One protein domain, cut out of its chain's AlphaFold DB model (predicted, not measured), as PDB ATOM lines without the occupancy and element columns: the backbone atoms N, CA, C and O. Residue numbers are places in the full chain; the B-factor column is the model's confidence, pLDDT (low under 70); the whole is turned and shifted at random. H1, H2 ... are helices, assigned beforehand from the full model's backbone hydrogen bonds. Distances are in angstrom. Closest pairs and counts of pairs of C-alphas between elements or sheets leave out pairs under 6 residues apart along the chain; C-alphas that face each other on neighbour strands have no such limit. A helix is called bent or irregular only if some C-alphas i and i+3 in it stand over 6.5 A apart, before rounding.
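AT A GLANCE: This is residues 38 to 97 of the 104 residues of an uncharacterized protein of Rivularia sp. PCC 7116 (UniProt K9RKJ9). Three helices follow one another in an open zigzag, with H2 as the middle stroke: H1 and H2 meet near their ends in a V, and H3 turns away from the other end of H2 as a long arm. H1 and H3 are apart, and residues 79 to 97, which stand free, stick out at one end of the length, as do residues 38 to 47 at the other. The printed part has 60 residues with three named helices, in the order H1, H2, H3, and no named strand; its class is all helix. It is extended, with a radius of gyration of the C-alphas of 17.2 A, and elongated, spanning 53 by 27 by 16 A.

HOW THE PARTS SIT: H2, residues 56 to 72, and H1, residues 39 to 54, touch only at the corner by their link, with 6 pairs of C-alphas within 8 A. The closest C-alphas are those of Ala 52 and Asp 59, 4.6 A apart. H1 touches H2 with residues 49 to 53 alone, and H2 touches H1 with residues 58 to 62 alone. They run opposite ways at a steep tilt of 50 degrees. H2 and H3, residues 78 to 94, are close but not clearly touching: their closest C-alphas, those of His 71 and Glu 78, are 7.8 A apart. These two run opposite ways at a steep tilt of 66 degrees, and their centres are 22.7 A apart. H3 touches no helix. In H2 and H3 every O i to N i+4 pair is within hydrogen-bond range; in H1 11 of 12 are.

IN THESE COORDINATES: H2 has 17 residues and measures 24.2 A from first to last C-alpha, from C-alpha 56 at (41.133, 23.213, -14.729) to C-alpha 72 at (37.965, 9.780, 5.197). H1, 16 residues, begins at C-alpha 39 at (50.652, 30.454, 8.934) and measures 23.7 A. H3, 17 residues, measures 24.4 A and ends at C-alpha 94 at (6.458, 15.252, -9.964). No helix is bent.

THE WHOLE: The two C-alphas farthest apart, those of Glu 40 and Pro 97, are 56.0 A apart. Without the stretches that stand free, the body has 31 residues and spans 30 by 12 by 10 A. The printed part has no cut. The links H1 to H2, with 1 residue, and H2 to H3, with 5 residues, are tight, and no link is long. The mean pLDDT of the printed part is 83.6; it is 97 in H1, 89 in H2 and 72 in H3. The model's confidence is low, under 70, at residue 76 and at residues 91 to 97.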
ATOM      1  N   SER A  38      49.788  25.763  10.106       97.88
ATOM      2  CA  SER A  38      50.584  26.939  10.465       97.88
ATOM      3  C   SER A  38      50.313  28.087   9.488       97.88
ATOM      4  O   SER A  38      49.715  27.890   8.431       97.88
ATOM      5  N   GLU A  39      50.782  29.288   9.815       97.62
ATOM      6  CA  GLU A  39      50.652  30.454   8.934       97.62
ATOM      7  C   GLU A  39      51.312  30.208   7.568       97.62
ATOM      8  O   GLU A  39      50.657  30.334   6.537       97.62
ATOM      9  N   GLU A  40      52.547  29.699   7.557       97.69
ATOM     10  CA  GLU A  40      53.245  29.322   6.321       97.69
ATOM     11  C   GLU A  40      52.471  28.261   5.524       97.69
ATOM     12  O   GLU A  40      52.316  28.374   4.311       97.69
ATOM     13  N   GLN A  41      51.931  27.240   6.192       97.75
ATOM     14  CA  GLN A  41      51.135  26.199   5.537       97.75
ATOM     15  C   GLN A  41      49.827  26.749   4.957       97.75
ATOM     16  O   GLN A  41      49.406  26.324   3.882       97.75
ATOM     17  N   SER A  42      49.196  27.705   5.640       96.94
ATOM     18  CA  SER A  42      47.997  28.395   5.160       96.94
ATOM     19  C   SER A  42      48.299  29.256   3.932       96.94
ATOM     20  O   SER A  42      47.511  29.281   2.984       96.94
ATOM     21  N   GLU A  43      49.449  29.927   3.905       98.06
ATOM     22  CA  GLU A  43      49.904  30.662   2.724       98.06
ATOM     23  C   GLU A  43      50.179  29.728   1.543       98.06
ATOM     24  O   GLU A  43      49.779  30.030   0.419       98.06
ATOM     25  N   GLN A  44      50.832  28.583   1.776       97.62
ATOM     26  CA  GLN A  44      51.060  27.599   0.712       97.62
ATOM     27  C   GLN A  44      49.747  27.016   0.187       97.62
ATOM     28  O   GLN A  44      49.561  26.931  -1.026       97.62
ATOM     29  N   MET A  45      48.800  26.702   1.076       97.69
ATOM     30  CA  MET A  45      47.462  26.269   0.676       97.69
ATOM     31  C   MET A  45      46.776  27.322  -0.204       97.69
ATOM     32  O   MET A  45      46.240  26.998  -1.260       97.69
ATOM     33  N   SER A  46      46.851  28.596   0.188       97.62
ATOM     34  CA  SER A  46      46.249  29.700  -0.570       97.62
ATOM     35  C   SER A  46      46.851  29.820  -1.974       97.62
ATOM     36  O   SER A  46      46.112  29.915  -2.948       97.62
ATOM     37  N   LYS A  47      48.180  29.708  -2.106       97.81
ATOM     38  CA  LYS A  47      48.866  29.713  -3.413       97.81
ATOM     39  C   LYS A  47      48.431  28.552  -4.305       97.81
ATOM     40  O   LYS A  47      48.298  28.719  -5.512       97.81
ATOM     41  N   ILE A  48      48.219  27.367  -3.730       97.81
ATOM     42  CA  ILE A  48      47.732  26.204  -4.482       97.81
ATOM     43  C   ILE A  48      46.322  26.464  -5.020       97.81
ATOM     44  O   ILE A  48      46.067  26.211  -6.199       97.81
ATOM     45  N   LEU A  49      45.432  27.005  -4.185       96.94
ATOM     46  CA  LEU A  49      44.068  27.351  -4.588       96.94
ATOM     47  C   LEU A  49      44.048  28.456  -5.654       96.94
ATOM     48  O   LEU A  49      43.277  28.374  -6.604       96.94
ATOM     49  N   GLU A  50      44.940  29.446  -5.567       97.94
ATOM     50  CA  GLU A  50      45.104  30.458  -6.617       97.94
ATOM     51  C   GLU A  50      45.539  29.848  -7.956       97.94
ATOM     52  O   GLU A  50      45.041  30.249  -9.008       97.94
ATOM     53  N   ILE A  51      46.436  28.854  -7.940       96.06
ATOM     54  CA  ILE A  51      46.831  28.135  -9.161       96.06
ATOM     55  C   ILE A  51      45.635  27.382  -9.757       96.06
ATOM     56  O   ILE A  51      45.484  27.369 -10.978       96.06
ATOM     57  N   ALA A  52      44.790  26.778  -8.918       94.62
ATOM     58  CA  ALA A  52      43.632  26.003  -9.361       94.62
ATOM     59  C   ALA A  52      42.650  26.841 -10.195       94.62
ATOM     60  O   ALA A  52      42.166  26.367 -11.216       94.62
ATOM     61  N   ILE A  53      42.462  28.122  -9.852       94.69
ATOM     62  CA  ILE A  53      41.611  29.054 -10.617       94.69
ATOM     63  C   ILE A  53      42.028  29.128 -12.100       94.69
ATOM     64  O   ILE A  53      41.187  29.351 -12.970       94.69
ATOM     65  N   GLY A  54      43.320  28.957 -12.399       93.56
ATOM     66  CA  GLY A  54      43.867  29.023 -13.758       93.56
ATOM     67  C   GLY A  54      44.191  27.675 -14.411       93.56
ATOM     68  O   GLY A  54      44.587  27.666 -15.576       93.56
ATOM     69  N   ASP A  55      44.068  26.553 -13.699       93.38
ATOM     70  CA  ASP A  55      44.382  25.208 -14.203       93.38
ATOM     71  C   ASP A  55      43.228  24.252 -13.874       93.38
ATOM     72  O   ASP A  55      43.163  23.677 -12.788       93.38
ATOM     73  N   GLU A  56      42.334  24.056 -14.848       91.06
ATOM     74  CA  GLU A  56      41.133  23.213 -14.729       91.06
ATOM     75  C   GLU A  56      41.444  21.772 -14.293       91.06
ATOM     76  O   GLU A  56      40.620  21.114 -13.658       91.06
ATOM     77  N   VAL A  57      42.635  21.255 -14.618       92.00
ATOM     78  CA  VAL A  57      43.040  19.907 -14.200       92.00
ATOM     79  C   VAL A  57      43.356  19.891 -12.708       92.00
ATOM     80  O   VAL A  57      43.010  18.931 -12.023       92.00
ATOM     81  N   ILE A  58      44.017  20.933 -12.198       92.94
ATOM     82  CA  ILE A  58      44.295  21.073 -10.765       92.94
ATOM     83  C   ILE A  58      42.994  21.312  -9.999       92.94
ATOM     84  O   ILE A  58      42.780  20.635  -8.998       92.94
ATOM     85  N   ASP A  59      42.122  22.195 -10.486       94.50
ATOM     86  CA  ASP A  59      40.810  22.467  -9.884       94.50
ATOM     87  C   ASP A  59      39.976  21.189  -9.730       94.50
ATOM     88  O   ASP A  59      39.558  20.828  -8.628       94.50
ATOM     89  N   PHE A  60      39.851  20.419 -10.815       91.62
ATOM     90  CA  PHE A  60      39.162  19.133 -10.787       91.62
ATOM     91  C   PHE A  60      39.765  18.170  -9.751       91.62
ATOM     92  O   PHE A  60      39.043  17.558  -8.964       91.62
ATOM     93  N   LEU A  61      41.093  18.029  -9.728       92.31
ATOM     94  CA  LEU A  61      41.767  17.103  -8.813       92.31
ATOM     95  C   LEU A  61      41.684  17.540  -7.348       92.31
ATOM     96  O   LEU A  61      41.647  16.671  -6.478       92.31
ATOM     97  N   ILE A  62      41.645  18.843  -7.074       94.88
ATOM     98  CA  ILE A  62      41.381  19.379  -5.736       94.88
ATOM     99  C   ILE A  62      39.968  19.002  -5.293       94.88
ATOM    100  O   ILE A  62      39.811  18.468  -4.198       94.88
ATOM    101  N   GLY A  63      38.964  19.164  -6.157       91.81
ATOM    102  CA  GLY A  63      37.592  18.749  -5.851       91.81
ATOM    103  C   GLY A  63      37.478  17.254  -5.523       91.81
ATOM    104  O   GLY A  63      36.836  16.869  -4.543       91.81
ATOM    105  N   GLU A  64      38.158  16.399  -6.289       90.69
ATOM    106  CA  GLU A  64      38.217  14.957  -6.007       90.69
ATOM    107  C   GLU A  64      38.966  14.647  -4.699       90.69
ATOM    108  O   GLU A  64      38.560  13.761  -3.937       90.69
ATOM    109  N   ALA A  65      40.047  15.380  -4.410       90.12
ATOM    110  CA  ALA A  65      40.790  15.249  -3.162       90.12
ATOM    111  C   ALA A  65      39.932  15.640  -1.950       90.12
ATOM    112  O   ALA A  65      39.892  14.887  -0.977       90.12
ATOM    113  N   ASP A  66      39.198  16.749  -2.024       90.06
ATOM    114  CA  ASP A  66      38.291  17.206  -0.968       90.06
ATOM    115  C   ASP A  66      37.166  16.216  -0.716       90.06
ATOM    116  O   ASP A  66      36.866  15.893   0.435       90.06
ATOM    117  N   HIS A  67      36.582  15.670  -1.783       85.81
ATOM    118  CA  HIS A  67      35.581  14.621  -1.661       85.81
ATOM    119  C   HIS A  67      36.151  13.408  -0.909       85.81
ATOM    120  O   HIS A  67      35.552  12.934   0.058       85.81
ATOM    121  N   PHE A  68      37.345  12.934  -1.285       86.38
ATOM    122  CA  PHE A  68      38.000  11.810  -0.611       86.38
ATOM    123  C   PHE A  68      38.353  12.106   0.857       86.38
ATOM    124  O   PHE A  68      38.107  11.275   1.735       86.38
ATOM    125  N   ILE A  69      38.922  13.279   1.141       84.25
ATOM    126  CA  ILE A  69      39.303  13.716   2.492       84.25
ATOM    127  C   ILE A  69      38.059  13.853   3.374       84.25
ATOM    128  O   ILE A  69      38.044  13.350   4.500       84.25
ATOM    129  N   GLY A  70      36.994  14.455   2.844       83.38
ATOM    130  CA  GLY A  70      35.717  14.609   3.528       83.38
ATOM    131  C   GLY A  70      35.090  13.270   3.917       83.38
ATOM    132  O   GLY A  70      34.626  13.131   5.050       83.38
ATOM    133  N   HIS A  71      35.153  12.260   3.041       81.31
ATOM    134  CA  HIS A  71      34.763  10.881   3.379       81.31
ATOM    135  C   HIS A  71      35.661  10.273   4.452       81.31
ATOM    136  O   HIS A  71      35.176   9.726   5.441       81.31
ATOM    137  N   LYS A  72      36.984  10.383   4.285       82.00
ATOM    138  CA  LYS A  72      37.965   9.780   5.197       82.00
ATOM    139  C   LYS A  72      37.826  10.289   6.632       82.00
ATOM    140  O   LYS A  72      38.007   9.514   7.569       82.00
ATOM    141  N   PHE A  73      37.518  11.571   6.802       82.25
ATOM    142  CA  PHE A  73      37.305  12.184   8.112       82.25
ATOM    143  C   PHE A  73      35.834  12.218   8.541       82.25
ATOM    144  O   PHE A  73      35.526  12.800   9.578       82.25
ATOM    145  N   ASN A  74      34.938  11.574   7.784       80.44
ATOM    146  CA  ASN A  74      33.501  11.519   8.054       80.44
ATOM    147  C   ASN A  74      32.861  12.917   8.221       80.44
ATOM    148  O   ASN A  74      31.928  13.099   8.999       80.44
ATOM    149  N   ILE A  75      33.411  13.911   7.514       79.06
ATOM    150  CA  ILE A  75      32.914  15.294   7.455       79.06
ATOM    151  C   ILE A  75      31.704  15.359   6.515       79.06
ATOM    152  O   ILE A  75      30.762  16.112   6.750       79.06
ATOM    153  N   ILE A  76      31.728  14.553   5.451       69.75
ATOM    154  CA  ILE A  76      30.633  14.433   4.492       69.75
ATOM    155  C   ILE A  76      29.749  13.260   4.921       69.75
ATOM    156  O   ILE A  76      30.156  12.105   4.825       69.75
ATOM    157  N   ASP A  77      28.516  13.547   5.344       72.62
ATOM    158  CA  ASP A  77      27.490  12.514   5.515       72.62
ATOM    159  C   ASP A  77      26.917  12.138   4.142       72.62
ATOM    160  O   ASP A  77      25.992  12.758   3.604       72.62
ATOM    161  N   GLU A  78      27.496  11.097   3.550       70.94
ATOM    162  CA  GLU A  78      27.087  10.591   2.244       70.94
ATOM    163  C   GLU A  78      25.623  10.118   2.230       70.94
ATOM    164  O   GLU A  78      24.957  10.186   1.194       70.94
ATOM    165  N   THR A  79      25.094   9.682   3.378       71.06
ATOM    166  CA  THR A  79      23.698   9.255   3.518       71.06
ATOM    167  C   THR A  79      22.773  10.459   3.431       71.06
ATOM    168  O   THR A  79      21.811  10.436   2.661       71.06
ATOM    169  N   ALA A  80      23.090  11.545   4.140       71.88
ATOM    170  CA  ALA A  80      22.351  12.799   4.031       71.88
ATOM    171  C   ALA A  80      22.383  13.353   2.596       71.88
ATOM    172  O   ALA A  80      21.352  13.776   2.068       71.88
ATOM    173  N   CYS A  81      23.537  13.272   1.929       71.50
ATOM    174  CA  CYS A  81      23.698  13.723   0.549       71.50
ATOM    175  C   CYS A  81      22.849  12.886  -0.432       71.50
ATOM    176  O   CYS A  81      22.100  13.435  -1.244       71.50
ATOM    177  N   LYS A  82      22.877  11.550  -0.308       78.25
ATOM    178  CA  LYS A  82      22.046  10.623  -1.105       78.25
ATOM    179  C   LYS A  82      20.551  10.827  -0.857       78.25
ATOM    180  O   LYS A  82      19.783  10.861  -1.818       78.25
ATOM    181  N   ASN A  83      20.147  11.026   0.396       78.50
ATOM    182  CA  ASN A  83      18.758  11.306   0.762       78.50
ATOM    183  C   ASN A  83      18.278  12.630   0.160       78.50
ATOM    184  O   ASN A  83      17.185  12.700  -0.400       78.50
ATOM    185  N   HIS A  84      19.108  13.675   0.200       72.88
ATOM    186  CA  HIS A  84      18.776  14.953  -0.421       72.88
ATOM    187  C   HIS A  84      18.627  14.825  -1.944       72.88
ATOM    188  O   HIS A  84      17.646  15.300  -2.517       72.88
ATOM    189  N   GLN A  85      19.542  14.114  -2.607       79.94
ATOM    190  CA  GLN A  85      19.442  13.847  -4.044       79.94
ATOM    191  C   GLN A  85      18.213  13.003  -4.411       79.94
ATOM    192  O   GLN A  85      17.619  13.232  -5.465       79.94
ATOM    193  N   ALA A  86      17.829  12.031  -3.579       79.44
ATOM    194  CA  ALA A  86      16.609  11.251  -3.772       79.44
ATOM    195  C   ALA A  86      15.364  12.145  -3.683       79.44
ATOM    196  O   ALA A  86      14.563  12.156  -4.614       79.44
ATOM    197  N   ASN A  87      15.280  12.988  -2.650       77.31
ATOM    198  CA  ASN A  87      14.186  13.948  -2.481       77.31
ATOM    199  C   ASN A  87      14.077  14.925  -3.663       77.31
ATOM    200  O   ASN A  87      12.978  15.230  -4.123       77.31
ATOM    201  N   LEU A  88      15.208  15.417  -4.182       78.88
ATOM    202  CA  LEU A  88      15.219  16.286  -5.362       78.88
ATOM    203  C   LEU A  88      14.738  15.549  -6.618       78.88
ATOM    204  O   LEU A  88      13.949  16.097  -7.383       78.88
ATOM    205  N   LYS A  89      15.170  14.299  -6.829       77.88
ATOM    206  CA  LYS A  89      14.717  13.483  -7.968       77.88
ATOM    207  C   LYS A  89      13.223  13.197  -7.909       77.88
ATOM    208  O   LYS A  89      12.568  13.290  -8.940       77.88
ATOM    209  N   GLU A  90      12.686  12.878  -6.734       74.50
ATOM    210  CA  GLU A  90      11.244  12.676  -6.557       74.50
ATOM    211  C   GLU A  90      10.459  13.936  -6.928       74.50
ATOM    212  O   GLU A  90       9.478  13.855  -7.660       74.50
ATOM    213  N   ARG A  91      10.934  15.119  -6.524       69.75
ATOM    214  CA  ARG A  91      10.282  16.394  -6.863       69.75
ATOM    215  C   ARG A  91      10.377  16.748  -8.347       69.75
ATOM    216  O   ARG A  91       9.380  17.158  -8.926       69.75
ATOM    217  N   ILE A  92      11.518  16.505  -8.991       66.38
ATOM    218  CA  ILE A  92      11.686  16.729 -10.439       66.38
ATOM    219  C   ILE A  92      10.804  15.775 -11.264       66.38
ATOM    220  O   ILE A  92      10.329  16.138 -12.339       66.38
ATOM    221  N   VAL A  93      10.554  14.554 -10.779       59.16
ATOM    222  CA  VAL A  93       9.635  13.606 -11.432       59.16
ATOM    223  C   VAL A  93       8.171  14.047 -11.295       59.16
ATOM    224  O   VAL A  93       7.390  13.806 -12.214       59.16
ATOM    225  N   LEU A  94       7.810  14.730 -10.205       53.38
ATOM    226  CA  LEU A  94       6.458  15.252  -9.964       53.38
ATOM    227  C   LEU A  94       6.148  16.562 -10.715       53.38
ATOM    228  O   LEU A  94       4.983  16.927 -10.824       53.38
ATOM    229  N   GLU A  95       7.157  17.251 -11.257       49.69
ATOM    230  CA  GLU A  95       6.996  18.508 -12.011       49.69
ATOM    231  C   GLU A  95       6.966  18.329 -13.540       49.69
ATOM    232  O   GLU A  95       6.930  19.316 -14.277       49.69
ATOM    233  N   LYS A  96       6.940  17.092 -14.064       45.41
ATOM    234  CA  LYS A  96       6.599  16.900 -15.482       45.41
ATOM    235  C   LYS A  96       5.132  17.304 -15.691       45.41
ATOM    236  O   LYS A  96       4.264  16.659 -15.105       45.41
ATOM    237  N   PRO A  97       4.823  18.314 -16.527       46.31
ATOM    238  CA  PRO A  97       3.439  18.621 -16.841       46.31
ATOM    239  C   PRO A  97       2.836  17.439 -17.605       46.31
ATOM    240  O   PRO A  97       3.467  16.898 -18.518       46.31
TER     241      PRO A  97